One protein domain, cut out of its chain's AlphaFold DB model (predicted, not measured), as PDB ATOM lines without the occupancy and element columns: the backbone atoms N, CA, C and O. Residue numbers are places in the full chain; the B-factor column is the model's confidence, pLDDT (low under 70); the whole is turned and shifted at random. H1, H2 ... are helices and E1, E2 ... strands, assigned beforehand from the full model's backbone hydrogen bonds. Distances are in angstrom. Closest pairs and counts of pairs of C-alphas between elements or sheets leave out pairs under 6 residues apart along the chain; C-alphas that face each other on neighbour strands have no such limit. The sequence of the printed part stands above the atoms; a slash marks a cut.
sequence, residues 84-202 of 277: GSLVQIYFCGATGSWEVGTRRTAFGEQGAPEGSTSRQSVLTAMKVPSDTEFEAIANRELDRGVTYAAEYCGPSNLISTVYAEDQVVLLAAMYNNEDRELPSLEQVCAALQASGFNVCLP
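This is residues 84 to 202 of the 277 residues of the protein "RNA ligase-domain-containing protein" of Blyttiomyces helicus (UniProt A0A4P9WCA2). A strongly twisted sheet of four antiparallel strands forms a wall, with H1 and H2 over one face and H3 near the edge strand E4, packed on H2. The last printed residues run beside E4, where residues 199 to 200 pair with it. The printed part has 119 residues with three named helices and four named strands, in the order E1 E2 H1 H2 E3 E4 H3, and the sheet's order is E2 E1 E3 E4. The class is mixed, helices and strands, with under half of the residues in named elements. The whole is compact and rounded, with a radius of gyration of the C-alphas of 13.5 A and spans of 36 by 29 by 27 A.

E1, residues 85 to 92, begins with C-alpha 85 at (127.172, 229.094, 182.333) and is 20.5 A long. E2 is residues 97 to 102, 16.0 A. H1 is residues 118 to 125, 10.5 A. H2, residues 131 to 141, is the longest helix at 15.1 A and begins with C-alpha 131 at (132.908, 233.853, 201.424). E3 is residues 146 to 153, 21.9 A. E4, residues 167 to 175, is 23.7 A and bends by 52 degrees at residue 171. H3, residues 186 to 194, is 12.0 A and ends with C-alpha 194 at (124.650, 248.863, 196.213).

E1 and E2 form a hairpin at 156 degrees, with N 90 and O 99 3.1 A apart. E1 and E3 are antiparallel at 151 degrees, with N 87 and O 150 at 2.8 A. E3 and E4 form a hairpin at 157 degrees, with N 151 and O 169 at 2.8 A. Residues 168 to 169 of E4 pair, parallel, with residues 199 to 200. H1 and H2 with the sheet make two layers, helices on one face of a sheet. E2, H1 H2 and E3 form a split strand-helix-strand unit, two strands running the same way with E1 between them, and its crossover is left-handed. H2 has a height over the sheet of 8.9 A and runs across the strands, at 88 degrees to E2 on the local plane. The closest C-alphas of E2 and H2 are those of Trp 98 and Glu 135, 6.1 A. H1 has a height of 7.3 A; its closest C-alphas to E4 are Ala 125 and Gln 167, 5.1 A. H3 only grazes the sheet, with residues 186 to 189. H2 and H3 touch, closest at the C-alphas of Glu 141 and Ala 191, 6.3 A, at a steep tilt of 42 degrees, opposite ways. H1 and H3 are apart. In H1, H2 and H3 every O i to N i+4 pair is within hydrogen-bond range.

The C-alphas farthest apart are those of Glu 114 and Glu 178, 38.8 A. The printed part has no cut. The links E2 to H1 and E3 to E4 are long. The mean pLDDT of the printed part is 95.2, and residue 113 is under 70.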
ATOM      1  N   GLY A  84     126.592 231.880 178.438       95.12
ATOM      2  CA  GLY A  84     127.548 231.586 179.492       95.12
ATOM      3  C   GLY A  84     127.279 230.250 180.167       95.12
ATOM      4  O   GLY A  84     126.969 229.238 179.528       95.12
ATOM      5  N   SER A  85     127.461 230.245 181.484       95.00
ATOM      6  CA  SER A  85     127.172 229.094 182.333       95.00
ATOM      7  C   SER A  85     126.060 229.431 183.319       95.00
ATOM      8  O   SER A  85     126.234 230.297 184.173       95.00
ATOM      9  N   LEU A  86     124.954 228.682 183.265       97.12
ATOM     10  CA  LEU A  86     123.897 228.764 184.273       97.12
ATOM     11  C   LEU A  86     124.431 228.426 185.671       97.12
ATOM     12  O   LEU A  86     124.923 227.312 185.917       97.12
ATOM     13  N   VAL A  87     124.181 229.340 186.602       97.88
ATOM     14  CA  VAL A  87     124.468 229.209 188.027       97.88
ATOM     15  C   VAL A  87     123.213 229.409 188.875       97.88
ATOM     16  O   VAL A  87     122.224 230.011 188.454       97.88
ATOM     17  N   GLN A  88     123.252 228.851 190.077       98.44
ATOM     18  CA  GLN A  88     122.198 228.916 191.082       98.44
ATOM     19  C   GLN A  88     122.789 229.501 192.352       98.44
ATOM     20  O   GLN A  88     123.723 228.915 192.889       98.44
ATOM     21  N   ILE A  89     122.223 230.596 192.843       98.69
ATOM     22  CA  ILE A  89     122.538 231.155 194.158       98.69
ATOM     23  C   ILE A  89     121.357 230.840 195.074       98.69
ATOM     24  O   ILE A  89     120.218 231.181 194.752       98.69
ATOM     25  N   TYR A  90     121.600 230.130 196.172       98.81
ATOM     26  CA  TYR A  90     120.534 229.636 197.046       98.81
ATOM     27  C   TYR A  90     121.043 229.403 198.465       98.81
ATOM     28  O   TYR A  90     122.217 229.104 198.669       98.81
ATOM     29  N   PHE A  91     120.156 229.496 199.453       98.75
ATOM     30  CA  PHE A  91     120.490 229.109 200.818       98.75
ATOM     31  C   PHE A  91     120.317 227.598 200.996       98.75
ATOM     32  O   PHE A  91     119.244 227.044 200.745       98.75
ATOM     33  N   CYS A  92     121.360 226.915 201.456       98.38
ATOM     34  CA  CYS A  92     121.331 225.480 201.689       98.38
ATOM     35  C   CYS A  92     121.212 225.192 203.188       98.38
ATOM     36  O   CYS A  92     122.173 225.300 203.944       98.38
ATOM     37  N   GLY A  93     120.034 224.751 203.634       97.25
ATOM     38  CA  GLY A  93     119.811 224.428 205.049       97.25
ATOM     39  C   GLY A  93     120.712 223.308 205.593       97.25
ATOM     40  O   GLY A  93     120.984 223.285 206.788       97.25
ATOM     41  N   ALA A  94     121.196 222.405 204.732       96.88
ATOM     42  CA  ALA A  94     122.078 221.307 205.129       96.88
ATOM     43  C   ALA A  94     123.525 221.754 205.405       96.88
ATOM     44  O   ALA A  94     124.205 221.127 206.214       96.88
ATOM     45  N   THR A  95     123.999 222.818 204.745       97.06
ATOM     46  CA  THR A  95     125.315 223.426 205.020       97.06
ATOM     47  C   THR A  95     125.208 224.604 205.988       97.06
ATOM     48  O   THR A  95     126.158 224.895 206.707       97.06
ATOM     49  N   GLY A  96     124.036 225.243 206.059       97.81
ATOM     50  CA  GLY A  96     123.803 226.448 206.852       97.81
ATOM     51  C   GLY A  96     124.313 227.732 206.188       97.81
ATOM     52  O   GLY A  96     124.381 228.755 206.868       97.81
ATOM     53  N   SER A  97     124.657 227.685 204.898       98.12
ATOM     54  CA  SER A  97     125.292 228.766 204.130       98.12
ATOM     55  C   SER A  97     124.592 229.031 202.797       98.12
ATOM     56  O   SER A  97     123.806 228.216 202.297       98.12
ATOM     57  N   TRP A  98     124.881 230.191 202.216       98.62
ATOM     58  CA  TRP A  98     124.592 230.492 200.824       98.62
ATOM     59  C   TRP A  98     125.567 229.760 199.903       98.62
ATOM     60  O   TRP A  98     126.789 229.843 200.008       98.62
ATOM     61  N   GLU A  99     125.005 229.040 198.943       98.50
ATOM     62  CA  GLU A  99     125.746 228.218 198.004       98.50
ATOM     63  C   GLU A  99     125.611 228.753 196.585       98.50
ATOM     64  O   GLU A  99     124.574 229.288 196.183       98.50
ATOM     65  N   VAL A 100     126.673 228.542 195.806       98.31
ATOM     66  CA  VAL A 100     126.681 228.779 194.364       98.31
ATOM     67  C   VAL A 100     126.828 227.437 193.666       98.31
ATOM     68  O   VAL A 100     127.900 226.834 193.639       98.31
ATOM     69  N   GLY A 101     125.729 226.957 193.101       97.56
ATOM     70  CA  GLY A 101     125.687 225.754 192.285       97.56
ATOM     71  C   GLY A 101     125.802 226.066 190.801       97.56
ATOM     72  O   GLY A 101     125.501 227.163 190.344       97.56
ATOM     73  N   THR A 102     126.163 225.057 190.019       96.25
ATOM     74  CA  THR A 102     125.941 225.062 188.568       96.25
ATOM     75  C   THR A 102     124.759 224.158 188.243       96.25
ATOM     76  O   THR A 102     124.246 223.429 189.102       96.25
ATOM     77  N   ARG A 103     124.374 224.087 186.965       94.06
ATOM     78  CA  ARG A 103     123.439 223.051 186.505       94.06
ATOM     79  C   ARG A 103     123.855 221.649 186.980       94.06
ATOM     80  O   ARG A 103     123.010 220.885 187.439       94.06
ATOM     81  N   ARG A 104     125.141 221.292 186.880       92.19
ATOM     82  CA  ARG A 104     125.625 219.917 187.124       92.19
ATOM     83  C   ARG A 104     126.015 219.644 188.572       92.19
ATOM     84  O   ARG A 104     125.992 218.487 188.990       92.19
ATOM     85  N   THR A 105     126.384 220.675 189.322       96.56
ATOM     86  CA  THR A 105     126.967 220.536 190.658       96.56
ATOM     87  C   THR A 105     126.250 221.418 191.673       96.56
ATOM     88  O   THR A 105     125.899 222.553 191.374       96.56
ATOM     89  N   ALA A 106     125.978 220.892 192.868       97.75
ATOM     90  CA  ALA A 106     125.275 221.623 193.917       97.75
ATOM     91  C   ALA A 106     126.116 222.777 194.484       97.75
ATOM     92  O   ALA A 106     125.554 223.836 194.734       97.75
ATOM     93  N   PHE A 107     127.435 222.608 194.606       97.88
ATOM     94  CA  PHE A 107     128.317 223.560 195.294       97.88
ATOM     95  C   PHE A 107     129.340 224.214 194.357       97.88
ATOM     96  O   PHE A 107     130.340 224.771 194.802       97.88
ATOM     97  N   GLY A 108     129.141 224.085 193.040       95.44
ATOM     98  CA  GLY A 108     130.061 224.655 192.057       95.44
ATOM     99  C   GLY A 108     131.458 224.031 192.115       95.44
ATOM    100  O   GLY A 108     132.411 224.637 191.644       95.44
ATOM    101  N   GLU A 109     131.583 222.812 192.651       95.06
ATOM    102  CA  GLU A 109     132.866 222.165 192.953       95.06
ATOM    103  C   GLU A 109     133.612 221.613 191.726       95.06
ATOM    104  O   GLU A 109     134.626 220.930 191.857       95.06
ATOM    105  N   GLN A 110     133.105 221.863 190.516       88.88
ATOM    106  CA  GLN A 110     133.794 221.462 189.297       88.88
ATOM    107  C   GLN A 110     134.988 222.394 189.070       88.88
ATOM    108  O   GLN A 110     134.817 223.608 188.977       88.88
ATOM    109  N   GLY A 111     136.185 221.812 188.996       80.38
ATOM    110  CA  GLY A 111     137.416 222.544 188.721       80.38
ATOM    111  C   GLY A 111     137.545 222.939 187.251       80.38
ATOM    112  O   GLY A 111     137.159 222.177 186.357       80.38
ATOM    113  N   ALA A 112     138.118 224.112 187.021       75.31
ATOM    114  CA  ALA A 112     138.638 224.556 185.741       75.31
ATOM    115  C   ALA A 112     140.140 224.200 185.621       75.31
ATOM    116  O   ALA A 112     140.783 223.919 186.639       75.31
ATOM    117  N   PRO A 113     140.719 224.152 184.404       69.19
ATOM    118  CA  PRO A 113     142.131 223.802 184.196       69.19
ATOM    119  C   PRO A 113     143.127 224.640 185.015       69.19
ATOM    120  O   PRO A 113     144.169 224.133 185.421       69.19
ATOM    121  N   GLU A 114     142.794 225.898 185.281       73.62
ATOM    122  CA  GLU A 114     143.553 226.852 186.091       73.62
ATOM    123  C   GLU A 114     143.477 226.596 187.610       73.62
ATOM    124  O   GLU A 114     144.129 227.289 188.388       73.62
ATOM    125  N   GLY A 115     142.713 225.589 188.045       79.75
ATOM    126  CA  GLY A 115     142.641 225.136 189.438       79.75
ATOM    127  C   GLY A 115     141.568 225.814 190.294       79.75
ATOM    128  O   GLY A 115     141.366 225.396 191.434       79.75
ATOM    129  N   SER A 116     140.849 226.809 189.767       88.00
ATOM    130  CA  SER A 116     139.670 227.383 190.421       88.00
ATOM    131  C   SER A 116     138.451 226.466 190.275       88.00
ATOM    132  O   SER A 116     138.296 225.728 189.304       88.00
ATOM    133  N   THR A 117     137.558 226.502 191.258       94.62
ATOM    134  CA  THR A 117     136.222 225.899 191.155       94.62
ATOM    135  C   THR A 117     135.260 226.852 190.451       94.62
ATOM    136  O   THR A 117     135.426 228.069 190.525       94.62
ATOM    137  N   SER A 118     134.195 226.328 189.834       94.00
ATOM    138  CA  SER A 118     133.146 227.172 189.240       94.00
ATOM    139  C   SER A 118     132.576 228.173 190.249       94.00
ATOM    140  O   SER A 118     132.350 229.326 189.899       94.00
ATOM    141  N   ARG A 119     132.400 227.767 191.514       96.12
ATOM    142  CA  ARG A 119     131.977 228.671 192.596       96.12
ATOM    143  C   ARG A 119     132.943 229.847 192.772       96.12
ATOM    144  O   ARG A 119     132.500 230.989 192.824       96.12
ATOM    145  N   GLN A 120     134.250 229.587 192.838       95.62
ATOM    146  CA  GLN A 120     135.262 230.642 192.989       95.62
ATOM    147  C   GLN A 120     135.280 231.602 191.797       95.62
ATOM    148  O   GLN A 120     135.347 232.815 192.001       95.62
ATOM    149  N   SER A 121     135.179 231.080 190.571       95.56
ATOM    150  CA  SER A 121     135.119 231.913 189.364       95.56
ATOM    151  C   SER A 121     133.888 232.822 189.373       95.56
ATOM    152  O   SER A 121     134.006 234.012 189.104       95.56
ATOM    153  N   VAL A 122     132.725 232.303 189.779       96.88
ATOM    154  CA  VAL A 122     131.483 233.088 189.880       96.88
ATOM    155  C   VAL A 122     131.591 234.182 190.941       96.88
ATOM    156  O   VAL A 122     131.255 235.327 190.661       96.88
ATOM    157  N   LEU A 123     132.098 233.873 192.138       97.25
ATOM    158  CA  LEU A 123     132.272 234.888 193.185       97.25
ATOM    159  C   LEU A 123     133.281 235.969 192.784       97.25
ATOM    160  O   LEU A 123     133.070 237.147 193.069       97.25
ATOM    161  N   THR A 124     134.331 235.585 192.058       96.75
ATOM    162  CA  THR A 124     135.312 236.526 191.504       96.75
ATOM    163  C   THR A 124     134.672 237.420 190.442       96.75
ATOM    164  O   THR A 124     134.852 238.636 190.480       96.75
ATOM    165  N   ALA A 125     133.858 236.854 189.544       97.06
ATOM    166  CA  ALA A 125     133.093 237.608 188.551       97.06
ATOM    167  C   ALA A 125     132.098 238.581 189.200       97.06
ATOM    168  O   ALA A 125     131.927 239.696 188.718       97.06
ATOM    169  N   MET A 126     131.504 238.198 190.334       97.75
ATOM    170  CA  MET A 126     130.663 239.062 191.170       97.75
ATOM    171  C   MET A 126     131.461 240.101 191.978       97.75
ATOM    172  O   MET A 126     130.849 240.901 192.681       97.75
ATOM    173  N   LYS A 127     132.798 240.122 191.886       97.25
ATOM    174  CA  LYS A 127     133.701 240.990 192.666       97.25
ATOM    175  C   LYS A 127     133.535 240.823 194.184       97.25
ATOM    176  O   LYS A 127     133.731 241.768 194.942       97.25
ATOM    177  N   VAL A 128     133.204 239.610 194.633       95.00
ATOM    178  CA  VAL A 128     133.064 239.287 196.056       95.00
ATOM    179  C   VAL A 128     134.428 238.895 196.627       95.00
ATOM    180  O   VAL A 128     135.025 237.927 196.155       95.00
ATOM    181  N   PRO A 129     134.949 239.604 197.639       89.31
ATOM    182  CA  PRO A 129     136.330 239.410 198.085       89.31
ATOM    183  C   PRO A 129     136.509 238.196 199.006       89.31
ATOM    184  O   PRO A 129     137.627 237.712 199.165       89.31
ATOM    185  N   SER A 130     135.439 237.702 199.638       94.38
ATOM    186  CA  SER A 130     135.493 236.515 200.495       94.38
ATOM    187  C   SER A 130     134.128 235.854 200.673       94.38
ATOM    188  O   SER A 130     133.090 236.503 200.544       94.38
ATOM    189  N   ASP A 131     134.130 234.580 201.067       94.62
ATOM    190  CA  ASP A 131     132.908 233.853 201.424       94.62
ATOM    191  C   ASP A 131     132.165 234.498 202.597       94.62
ATOM    192  O   ASP A 131     130.944 234.571 202.584       94.62
ATOM    193  N   THR A 132     132.882 235.035 203.585       96.75
ATOM    194  CA  THR A 132     132.262 235.738 204.717       96.75
ATOM    195  C   THR A 132     131.476 236.964 204.261       96.75
ATOM    196  O   THR A 132     130.386 237.229 204.766       96.75
ATOM    197  N   GLU A 133     132.015 237.714 203.300       96.25
ATOM    198  CA  GLU A 133     131.336 238.884 202.745       96.25
ATOM    199  C   GLU A 133     130.165 238.482 201.849       96.25
ATOM    200  O   GLU A 133     129.095 239.089 201.941       96.25
ATOM    201  N   PHE A 134     130.326 237.402 201.075       97.88
ATOM    202  CA  PHE A 134     129.225 236.783 200.343       97.88
ATOM    203  C   PHE A 134     128.059 236.442 201.272       97.88
ATOM    204  O   PHE A 134     126.945 236.912 201.055       97.88
ATOM    205  N   GLU A 135     128.326 235.693 202.344       98.19
ATOM    206  CA  GLU A 135     127.328 235.299 203.337       98.19
ATOM    207  C   GLU A 135     126.663 236.507 203.997       98.19
ATOM    208  O   GLU A 135     125.443 236.534 204.152       98.19
ATOM    209  N   ALA A 136     127.438 237.514 204.406       97.75
ATOM    210  CA  ALA A 136     126.904 238.684 205.098       97.75
ATOM    211  C   ALA A 136     125.939 239.487 204.213       97.75
ATOM    212  O   ALA A 136     124.876 239.902 204.680       97.75
ATOM    213  N   ILE A 137     126.295 239.694 202.944       97.38
ATOM    214  CA  ILE A 137     125.460 240.421 201.983       97.38
ATOM    215  C   ILE A 137     124.262 239.567 201.571       97.38
ATOM    216  O   ILE A 137     123.134 240.049 201.618       97.38
ATOM    217  N   ALA A 138     124.464 238.287 201.255       98.06
ATOM    218  CA  ALA A 138     123.378 237.393 200.872       98.06
ATOM    219  C   ALA A 138     122.335 237.235 201.992       98.06
ATOM    220  O   ALA A 138     121.140 237.294 201.728       98.06
ATOM    221  N   ASN A 139     122.747 237.139 203.261       98.06
ATOM    222  CA  ASN A 139     121.806 237.111 204.390       98.06
ATOM    223  C   ASN A 139     121.013 238.413 204.579       98.06
ATOM    224  O   ASN A 139     119.965 238.381 205.221       98.06
ATOM    225  N   ARG A 140     121.519 239.544 204.078       97.38
ATOM    226  CA  ARG A 140     120.853 240.845 204.180       97.38
ATOM    227  C   ARG A 140     119.917 241.106 203.003       97.38
ATOM    228  O   ARG A 140     118.819 241.603 203.220       97.38
ATOM    229  N   GLU A 141     120.357 240.773 201.792       97.75
ATOM    230  CA  GLU A 141     119.695 241.188 200.549       97.75
ATOM    231  C   GLU A 141     118.886 240.076 199.865       97.75
ATOM    232  O   GLU A 141     118.067 240.368 198.994       97.75
ATOM    233  N   LEU A 142     119.111 238.803 200.217       98.31
ATOM    234  CA  LEU A 142     118.481 237.654 199.561       98.31
ATOM    235  C   LEU A 142     117.559 236.875 200.506       98.31
ATOM    236  O   LEU A 142     117.779 236.781 201.714       98.31
ATOM    237  N   ASP A 143     116.529 236.257 199.929       98.06
ATOM    238  CA  ASP A 143     115.558 235.432 200.645       98.06
ATOM    239  C   ASP A 143     115.965 233.952 200.600       98.06
ATOM    240  O   ASP A 143     116.130 233.360 199.533       98.06
ATOM    241  N   ARG A 144     116.094 233.322 201.772       98.31
ATOM    242  CA  ARG A 144     116.468 231.904 201.916       98.31
ATOM    243  C   ARG A 144     115.441 230.937 201.314       98.31
ATOM    244  O   ARG A 144     115.773 229.780 201.059       98.31
ATOM    245  N   GLY A 145     114.202 231.382 201.113       98.00
ATOM    246  CA  GLY A 145     113.149 230.637 200.427       98.00
ATOM    247  C   GLY A 145     113.234 230.702 198.902       98.00
ATOM    248  O   GLY A 145     112.385 230.112 198.236       98.00
ATOM    249  N   VAL A 146     114.227 231.402 198.345       98.56
ATOM    250  CA  VAL A 146     114.335 231.703 196.918       98.56
ATOM    251  C   VAL A 146     115.651 231.179 196.343       98.56
ATOM    252  O   VAL A 146     116.720 231.302 196.941       98.56
ATOM    253  N   THR A 147     115.580 230.606 195.142       98.69
ATOM    254  CA  THR A 147     116.751 230.350 194.300       98.69
ATOM    255  C   THR A 147     116.865 231.420 193.232       98.69
ATOM    256  O   THR A 147     115.948 231.597 192.434       98.69
ATOM    257  N   TYR A 148     118.028 232.051 193.135       98.75
ATOM    258  CA  TYR A 148     118.348 233.008 192.084       98.75
ATOM    259  C   TYR A 148     119.101 232.285 190.965       98.75
ATOM    260  O   TYR A 148     120.209 231.780 191.161       98.75
ATOM    261  N   ALA A 149     118.478 232.193 189.793       98.44
ATOM    262  CA  ALA A 149     119.105 231.680 188.585       98.44
ATOM    263  C   ALA A 149     119.823 232.827 187.877       98.44
ATOM    264  O   ALA A 149     119.210 233.849 187.560       98.44
ATOM    265  N   ALA A 150     121.105 232.640 187.598       98.69
ATOM    266  CA  ALA A 150     121.918 233.626 186.909       98.69
ATOM    267  C   ALA A 150     122.764 232.970 185.817       98.69
ATOM    268  O   ALA A 150     122.953 231.752 185.813       98.69
ATOM    269  N   GLU A 151     123.278 233.779 184.901       98.56
ATOM    270  CA  GLU A 151     124.265 233.368 183.911       98.56
ATOM    271  C   GLU A 151     125.609 233.998 184.264       98.56
ATOM    272  O   GLU A 151     125.717 235.215 184.409       98.56
ATOM    273  N   TYR A 152     126.644 233.176 184.404       97.62
ATOM    274  CA  TYR A 152     128.012 233.668 184.477       97.62
ATOM    275  C   TYR A 152     128.550 233.837 183.056       97.62
ATOM    276  O   TYR A 152     128.719 232.853 182.331       97.62
ATOM    277  N   CYS A 153     128.819 235.080 182.670       96.12
ATOM    278  CA  CYS A 153     129.292 235.472 181.347       96.12
ATOM    279  C   CYS A 153     130.621 236.211 181.477       96.12
ATOM    280  O   CYS A 153     130.835 236.916 182.459       96.12
ATOM    281  N   GLY A 154     131.501 236.091 180.487       93.62
ATOM    282  CA  GLY A 154     132.762 236.821 180.531       93.62
ATOM    283  C   GLY A 154     133.877 236.225 179.684       93.62
ATOM    284  O   GLY A 154     133.757 235.083 179.233       93.62
ATOM    285  N   PRO A 155     134.980 236.963 179.476       92.12
ATOM    286  CA  PRO A 155     136.171 236.447 178.808       92.12
ATOM    287  C   PRO A 155     136.768 235.208 179.493       92.12
ATOM    288  O   PRO A 155     137.327 234.361 178.795       92.12
ATOM    289  N   SER A 156     136.634 235.053 180.818       90.38
ATOM    290  CA  SER A 156     137.102 233.841 181.514       90.38
ATOM    291  C   SER A 156     136.141 232.649 181.384       90.38
ATOM    292  O   SER A 156     136.542 231.511 181.621       90.38
ATOM    293  N   ASN A 157     134.904 232.874 180.924       89.62
ATOM    294  CA  ASN A 157     133.909 231.843 180.613       89.62
ATOM    295  C   ASN A 157     133.359 232.008 179.182       89.62
ATOM    296  O   ASN A 157     132.149 232.065 178.957       89.62
ATOM    297  N   LEU A 158     134.260 232.117 178.201       88.38
ATOM    298  CA  LEU A 158     133.891 232.349 176.806       88.38
ATOM    299  C   LEU A 158     133.261 231.102 176.163       88.38
ATOM    300  O   LEU A 158     133.939 230.095 175.935       88.38
ATOM    301  N   ILE A 159     131.983 231.208 175.789       86.69
ATOM    302  CA  ILE A 159     131.277 230.199 174.989       86.69
ATOM    303  C   ILE A 159     131.302 230.577 173.503       86.69
ATOM    304  O   ILE A 159     131.924 229.879 172.698       86.69
ATOM    305  N   SER A 160     130.642 231.667 173.115       88.56
ATOM    306  CA  SER A 160     130.697 232.235 171.759       88.56
ATOM    307  C   SER A 160     130.444 233.747 171.749       88.56
ATOM    308  O   SER A 160     131.132 234.455 171.012       88.56
ATOM    309  N   THR A 161     129.533 234.261 172.582       89.75
ATOM    310  CA  THR A 161     129.359 235.714 172.765       89.75
ATOM    311  C   THR A 161     130.580 236.351 173.422       89.75
ATOM    312  O   THR A 161     131.098 235.856 174.422       89.75
ATOM    313  N   VAL A 162     131.047 237.466 172.853       88.88
ATOM    314  CA  VAL A 162     132.206 238.204 173.365       88.88
ATOM    315  C   VAL A 162     131.745 239.233 174.389       88.88
ATOM    316  O   VAL A 162     131.069 240.203 174.054       88.88
ATOM    317  N   TYR A 163     132.160 239.034 175.634       93.00
ATOM    318  CA  TYR A 163     131.918 239.953 176.744       93.00
ATOM    319  C   TYR A 163     133.183 240.756 177.053       93.00
ATOM    320  O   TYR A 163     134.291 240.225 176.984       93.00
ATOM    321  N   ALA A 164     133.021 242.037 177.396       93.69
ATOM    322  CA  ALA A 164     134.147 242.913 177.730       93.69
ATOM    323  C   ALA A 164     134.762 242.586 179.101       93.69
ATOM    324  O   ALA A 164     135.973 242.695 179.277       93.69
ATOM    325  N   GLU A 165     133.933 242.171 180.058       95.69
ATOM    326  CA  GLU A 165     134.339 241.801 181.412       95.69
ATOM    327  C   GLU A 165     133.538 240.599 181.915       95.69
ATOM    328  O   GLU A 165     132.502 240.237 181.347       95.69
ATOM    329  N   ASP A 166     134.048 239.968 182.971       96.75
ATOM    330  CA  ASP A 166     133.320 238.928 183.687       96.75
ATOM    331  C   ASP A 166     132.177 239.553 184.487       96.75
ATOM    332  O   ASP A 166     132.353 240.576 185.145       96.75
ATOM    333  N   GLN A 167     131.007 238.926 184.438       96.81
ATOM    334  CA  GLN A 167     129.794 239.402 185.089       96.81
ATOM    335  C   GLN A 167     128.838 238.250 185.403       96.81
ATOM    336  O   GLN A 167     128.887 237.179 184.790       96.81
ATOM    337  N   VAL A 168     127.930 238.494 186.346       98.56
ATOM    338  CA  VAL A 168     126.830 237.581 186.666       98.56
ATOM    339  C   VAL A 168     125.499 238.257 186.358       98.56
ATOM    340  O   VAL A 168     125.127 239.250 186.981       98.56
ATOM    341  N   VAL A 169     124.776 237.702 185.390       98.81
ATOM    342  CA  VAL A 169     123.504 238.235 184.901       98.81
ATOM    343  C   VAL A 169     122.353 237.516 185.600       98.81
ATOM    344  O   VAL A 169     122.165 236.320 185.398       98.81
ATOM    345  N   LEU A 170     121.573 238.208 186.431       98.75
ATOM    346  CA  LEU A 170     120.437 237.620 187.148       98.75
ATOM    347  C   LEU A 170     119.259 237.413 186.184       98.75
ATOM    348  O   LEU A 170     118.680 238.374 185.686       98.75
ATOM    349  N   LEU A 171     118.899 236.155 185.925       98.44
ATOM    350  CA  LEU A 171     117.919 235.781 184.897       98.44
ATOM    351  C   LEU A 171     116.504 235.580 185.447       98.44
ATOM    352  O   LEU A 171     115.526 235.860 184.758       98.44
ATOM    353  N   ALA A 172     116.403 234.987 186.636       97.50
ATOM    354  CA  ALA A 172     115.144 234.634 187.287       97.50
ATOM    355  C   ALA A 172     115.360 234.400 188.785       97.50
ATOM    356  O   ALA A 172     116.468 234.069 189.211       97.50
ATOM    357  N   ALA A 173     114.294 234.467 189.575       97.81
ATOM    358  CA  ALA A 173     114.302 233.984 190.951       97.81
ATOM    359  C   ALA A 173     113.054 233.151 191.234       97.81
ATOM    360  O   ALA A 173     111.943 233.616 191.019       97.81
ATOM    361  N   MET A 174     113.236 231.918 191.696       97.19
ATOM    362  CA  MET A 174     112.162 230.951 191.921       97.19
ATOM    363  C   MET A 174     111.938 230.763 193.415       97.19
ATOM    364  O   MET A 174     112.900 230.541 194.150       97.19
ATOM    365  N   TYR A 175     110.684 230.795 193.860       97.19
ATOM    366  CA  TYR A 175     110.356 230.347 195.210       97.19
ATOM    367  C   TYR A 175     110.552 228.831 195.302       97.19
ATOM    368  O   TYR A 175     110.102 228.075 194.446       97.19
ATOM    369  N   ASN A 176     111.220 228.361 196.350       95.56
ATOM    370  CA  ASN A 176     111.502 226.936 196.521       95.56
ATOM    371  C   ASN A 176     110.249 226.144 196.947       95.56
ATOM    372  O   ASN A 176     110.171 224.936 196.748       95.56
ATOM    373  N   ASN A 177     109.266 226.802 197.557       93.69
ATOM    374  CA  ASN A 177     108.037 226.194 198.076       93.69
ATOM    375  C   ASN A 177     106.799 226.455 197.204       93.69
ATOM    376  O   ASN A 177     105.718 225.968 197.533       93.69
ATOM    377  N   GLU A 178     106.938 227.218 196.122       91.00
ATOM    378  CA  GLU A 178     105.840 227.624 195.251       91.00
ATOM    379  C   GLU A 178     106.249 227.433 193.794       91.00
ATOM    380  O   GLU A 178     107.391 227.678 193.417       91.00
ATOM    381  N   ASP A 179     105.310 227.034 192.942       87.69
ATOM    382  CA  ASP A 179     105.562 226.919 191.506       87.69
ATOM    383  C   ASP A 179     105.420 228.279 190.807       87.69
ATOM    384  O   ASP A 179     104.564 228.476 189.942       87.69
ATOM    385  N   ARG A 180     106.205 229.264 191.253       91.19
ATOM    386  CA  ARG A 180     106.223 230.595 190.646       91.19
ATOM    387  C   ARG A 180     107.560 231.304 190.809       91.19
ATOM    388  O   ARG A 180     108.337 231.061 191.731       91.19
ATOM    389  N   GLU A 181     107.791 232.222 189.886       94.06
ATOM    390  CA  GLU A 181     108.939 233.118 189.865       94.06
ATOM    391  C   GLU A 181     108.605 234.439 190.575       94.06
ATOM    392  O   GLU A 181     107.444 234.860 190.609       94.06
ATOM    393  N   LEU A 182     109.617 235.128 191.100       94.38
ATOM    394  CA  LEU A 182     109.495 236.523 191.502       94.38
ATOM    395  C   LEU A 182     109.062 237.371 190.289       94.38
ATOM    396  O   LEU A 182     109.561 237.163 189.180       94.38
ATOM    397  N   PRO A 183     108.163 238.355 190.469       91.06
ATOM    398  CA  PRO A 183     107.711 239.197 189.361       91.06
ATOM    399  C   PRO A 183     108.823 240.048 188.732       91.06
ATOM    400  O   PRO A 183     108.781 240.307 187.533       91.06
ATOM    401  N   SER A 184     109.796 240.488 189.536       94.06
ATOM    402  CA  SER A 184     110.911 241.338 189.109       94.06
ATOM    403  C   SER A 184     112.162 241.065 189.947       94.06
ATOM    404  O   SER A 184     112.072 240.693 191.119       94.06
ATOM    405  N   LEU A 185     113.326 241.280 189.333       97.56
ATOM    406  CA  LEU A 185     114.649 241.201 189.955       97.56
ATOM    407  C   LEU A 185     115.304 242.574 190.157       97.56
ATOM    408  O   LEU A 185     116.406 242.636 190.692       97.56
ATOM    409  N   GLU A 186     114.656 243.671 189.756       98.00
ATOM    410  CA  GLU A 186     115.243 245.020 189.790       98.00
ATOM    411  C   GLU A 186     115.718 245.420 191.186       98.00
ATOM    412  O   GLU A 186     116.853 245.857 191.351       98.00
ATOM    413  N   GLN A 187     114.881 245.207 192.205       97.69
ATOM    414  CA  GLN A 187     115.222 245.546 193.589       97.69
ATOM    415  C   GLN A 187     116.365 244.679 194.127       97.69
ATOM    416  O   GLN A 187     117.271 245.198 194.769       97.69
ATOM    417  N   VAL A 188     116.353 243.379 193.817       98.19
ATOM    418  CA  VAL A 188     117.419 242.444 194.212       98.19
ATOM    419  C   VAL A 188     118.739 242.843 193.556       98.19
ATOM    420  O   VAL A 188     119.760 242.958 194.229       98.19
ATOM    421  N   CYS A 189     118.720 243.104 192.246       98.62
ATOM    422  CA  CYS A 189     119.894 243.533 191.497       98.62
ATOM    423  C   CYS A 189     120.457 244.842 192.061       98.62
ATOM    424  O   CYS A 189     121.650 244.916 192.347       98.62
ATOM    425  N   ALA A 190     119.603 245.845 192.284       98.56
ATOM    426  CA  ALA A 190     120.012 247.136 192.829       98.56
ATOM    427  C   ALA A 190     120.611 247.015 194.241       98.56
ATOM    428  O   ALA A 190     121.618 247.654 194.533       98.56
ATOM    429  N   ALA A 191     120.035 246.176 195.107       98.19
ATOM    430  CA  ALA A 191     120.531 245.956 196.465       98.19
ATOM    431  C   ALA A 191     121.909 245.268 196.490       98.19
ATOM    432  O   ALA A 191     122.812 245.677 197.229       98.19
ATOM    433  N   LEU A 192     122.109 244.264 195.630       98.25
ATOM    434  CA  LEU A 192     123.404 243.604 195.462       98.25
ATOM    435  C   LEU A 192     124.456 244.561 194.881       98.25
ATOM    436  O   LEU A 192     125.568 244.631 195.400       98.25
ATOM    437  N   GLN A 193     124.097 245.348 193.862       98.19
ATOM    438  CA  GLN A 193     124.975 246.374 193.287       98.19
ATOM    439  C   GLN A 193     125.353 247.448 194.313       98.19
ATOM    440  O   GLN A 193     126.524 247.811 194.420       98.19
ATOM    441  N   ALA A 194     124.397 247.918 195.122       98.00
ATOM    442  CA  ALA A 194     124.650 248.863 196.213       98.00
ATOM    443  C   ALA A 194     125.571 248.277 197.298       98.00
ATOM    444  O   ALA A 194     126.285 249.020 197.970       98.00
ATOM    445  N   SER A 195     125.592 246.949 197.430       96.75
ATOM    446  CA  SER A 195     126.508 246.205 198.300       96.75
ATOM    447  C   SER A 195     127.865 245.901 197.646       96.75
ATOM    448  O   SER A 195     128.685 245.215 198.248       96.75
ATOM    449  N   GLY A 196     128.118 246.403 196.433       96.19
ATOM    450  CA  GLY A 196     129.388 246.258 195.719       96.19
ATOM    451  C   GLY A 196     129.489 245.034 194.807       96.19
ATOM    452  O   GLY A 196     130.546 244.824 194.210       96.19
ATOM    453  N   PHE A 197     128.428 244.232 194.661       97.38
ATOM    454  CA  PHE A 197     128.468 243.059 193.786       97.38
ATOM    455  C   PHE A 197     128.334 243.449 192.315       97.38
ATOM    456  O   PHE A 197     127.473 244.235 191.922       97.38
ATOM    457  N   ASN A 198     129.153 242.816 191.481       98.12
ATOM    458  CA  ASN A 198     129.110 242.928 190.031       98.12
ATOM    459  C   ASN A 198     128.046 241.994 189.441       98.12
ATOM    460  O   ASN A 198     128.345 240.926 188.900       98.12
ATOM    461  N   VAL A 199     126.790 242.399 189.597       98.38
ATOM    462  CA  VAL A 199     125.626 241.740 189.002       98.38
ATOM    463  C   VAL A 199     124.873 242.706 188.100       98.38
ATOM    464  O   VAL A 199     124.931 243.920 188.295       98.38
ATOM    465  N   CYS A 200     124.147 242.180 187.122       98.50
ATOM    466  CA  CYS A 200     123.280 242.965 186.248       98.50
ATOM    467  C   CYS A 200     122.014 242.180 185.884       98.50
ATOM    468  O   CYS A 200     121.895 240.990 186.178       98.50
ATOM    469  N   LEU A 201     121.055 242.856 185.253       98.62
ATOM    470  CA  LEU A 201     119.911 242.219 184.603       98.62
ATOM    471  C   LEU A 201     120.197 242.048 183.106       98.62
ATOM    472  O   LEU A 201     120.924 242.871 182.544       98.62
ATOM    473  N   PRO A 202     119.618 241.028 182.450       97.81
ATOM    474  CA  PRO A 202     119.729 240.890 181.005       97.81
ATOM    475  C   PRO A 202     119.056 242.080 180.318       97.81
ATOM    476  O   PRO A 202     118.013 242.563 180.771       97.81
TER     477      PRO A 202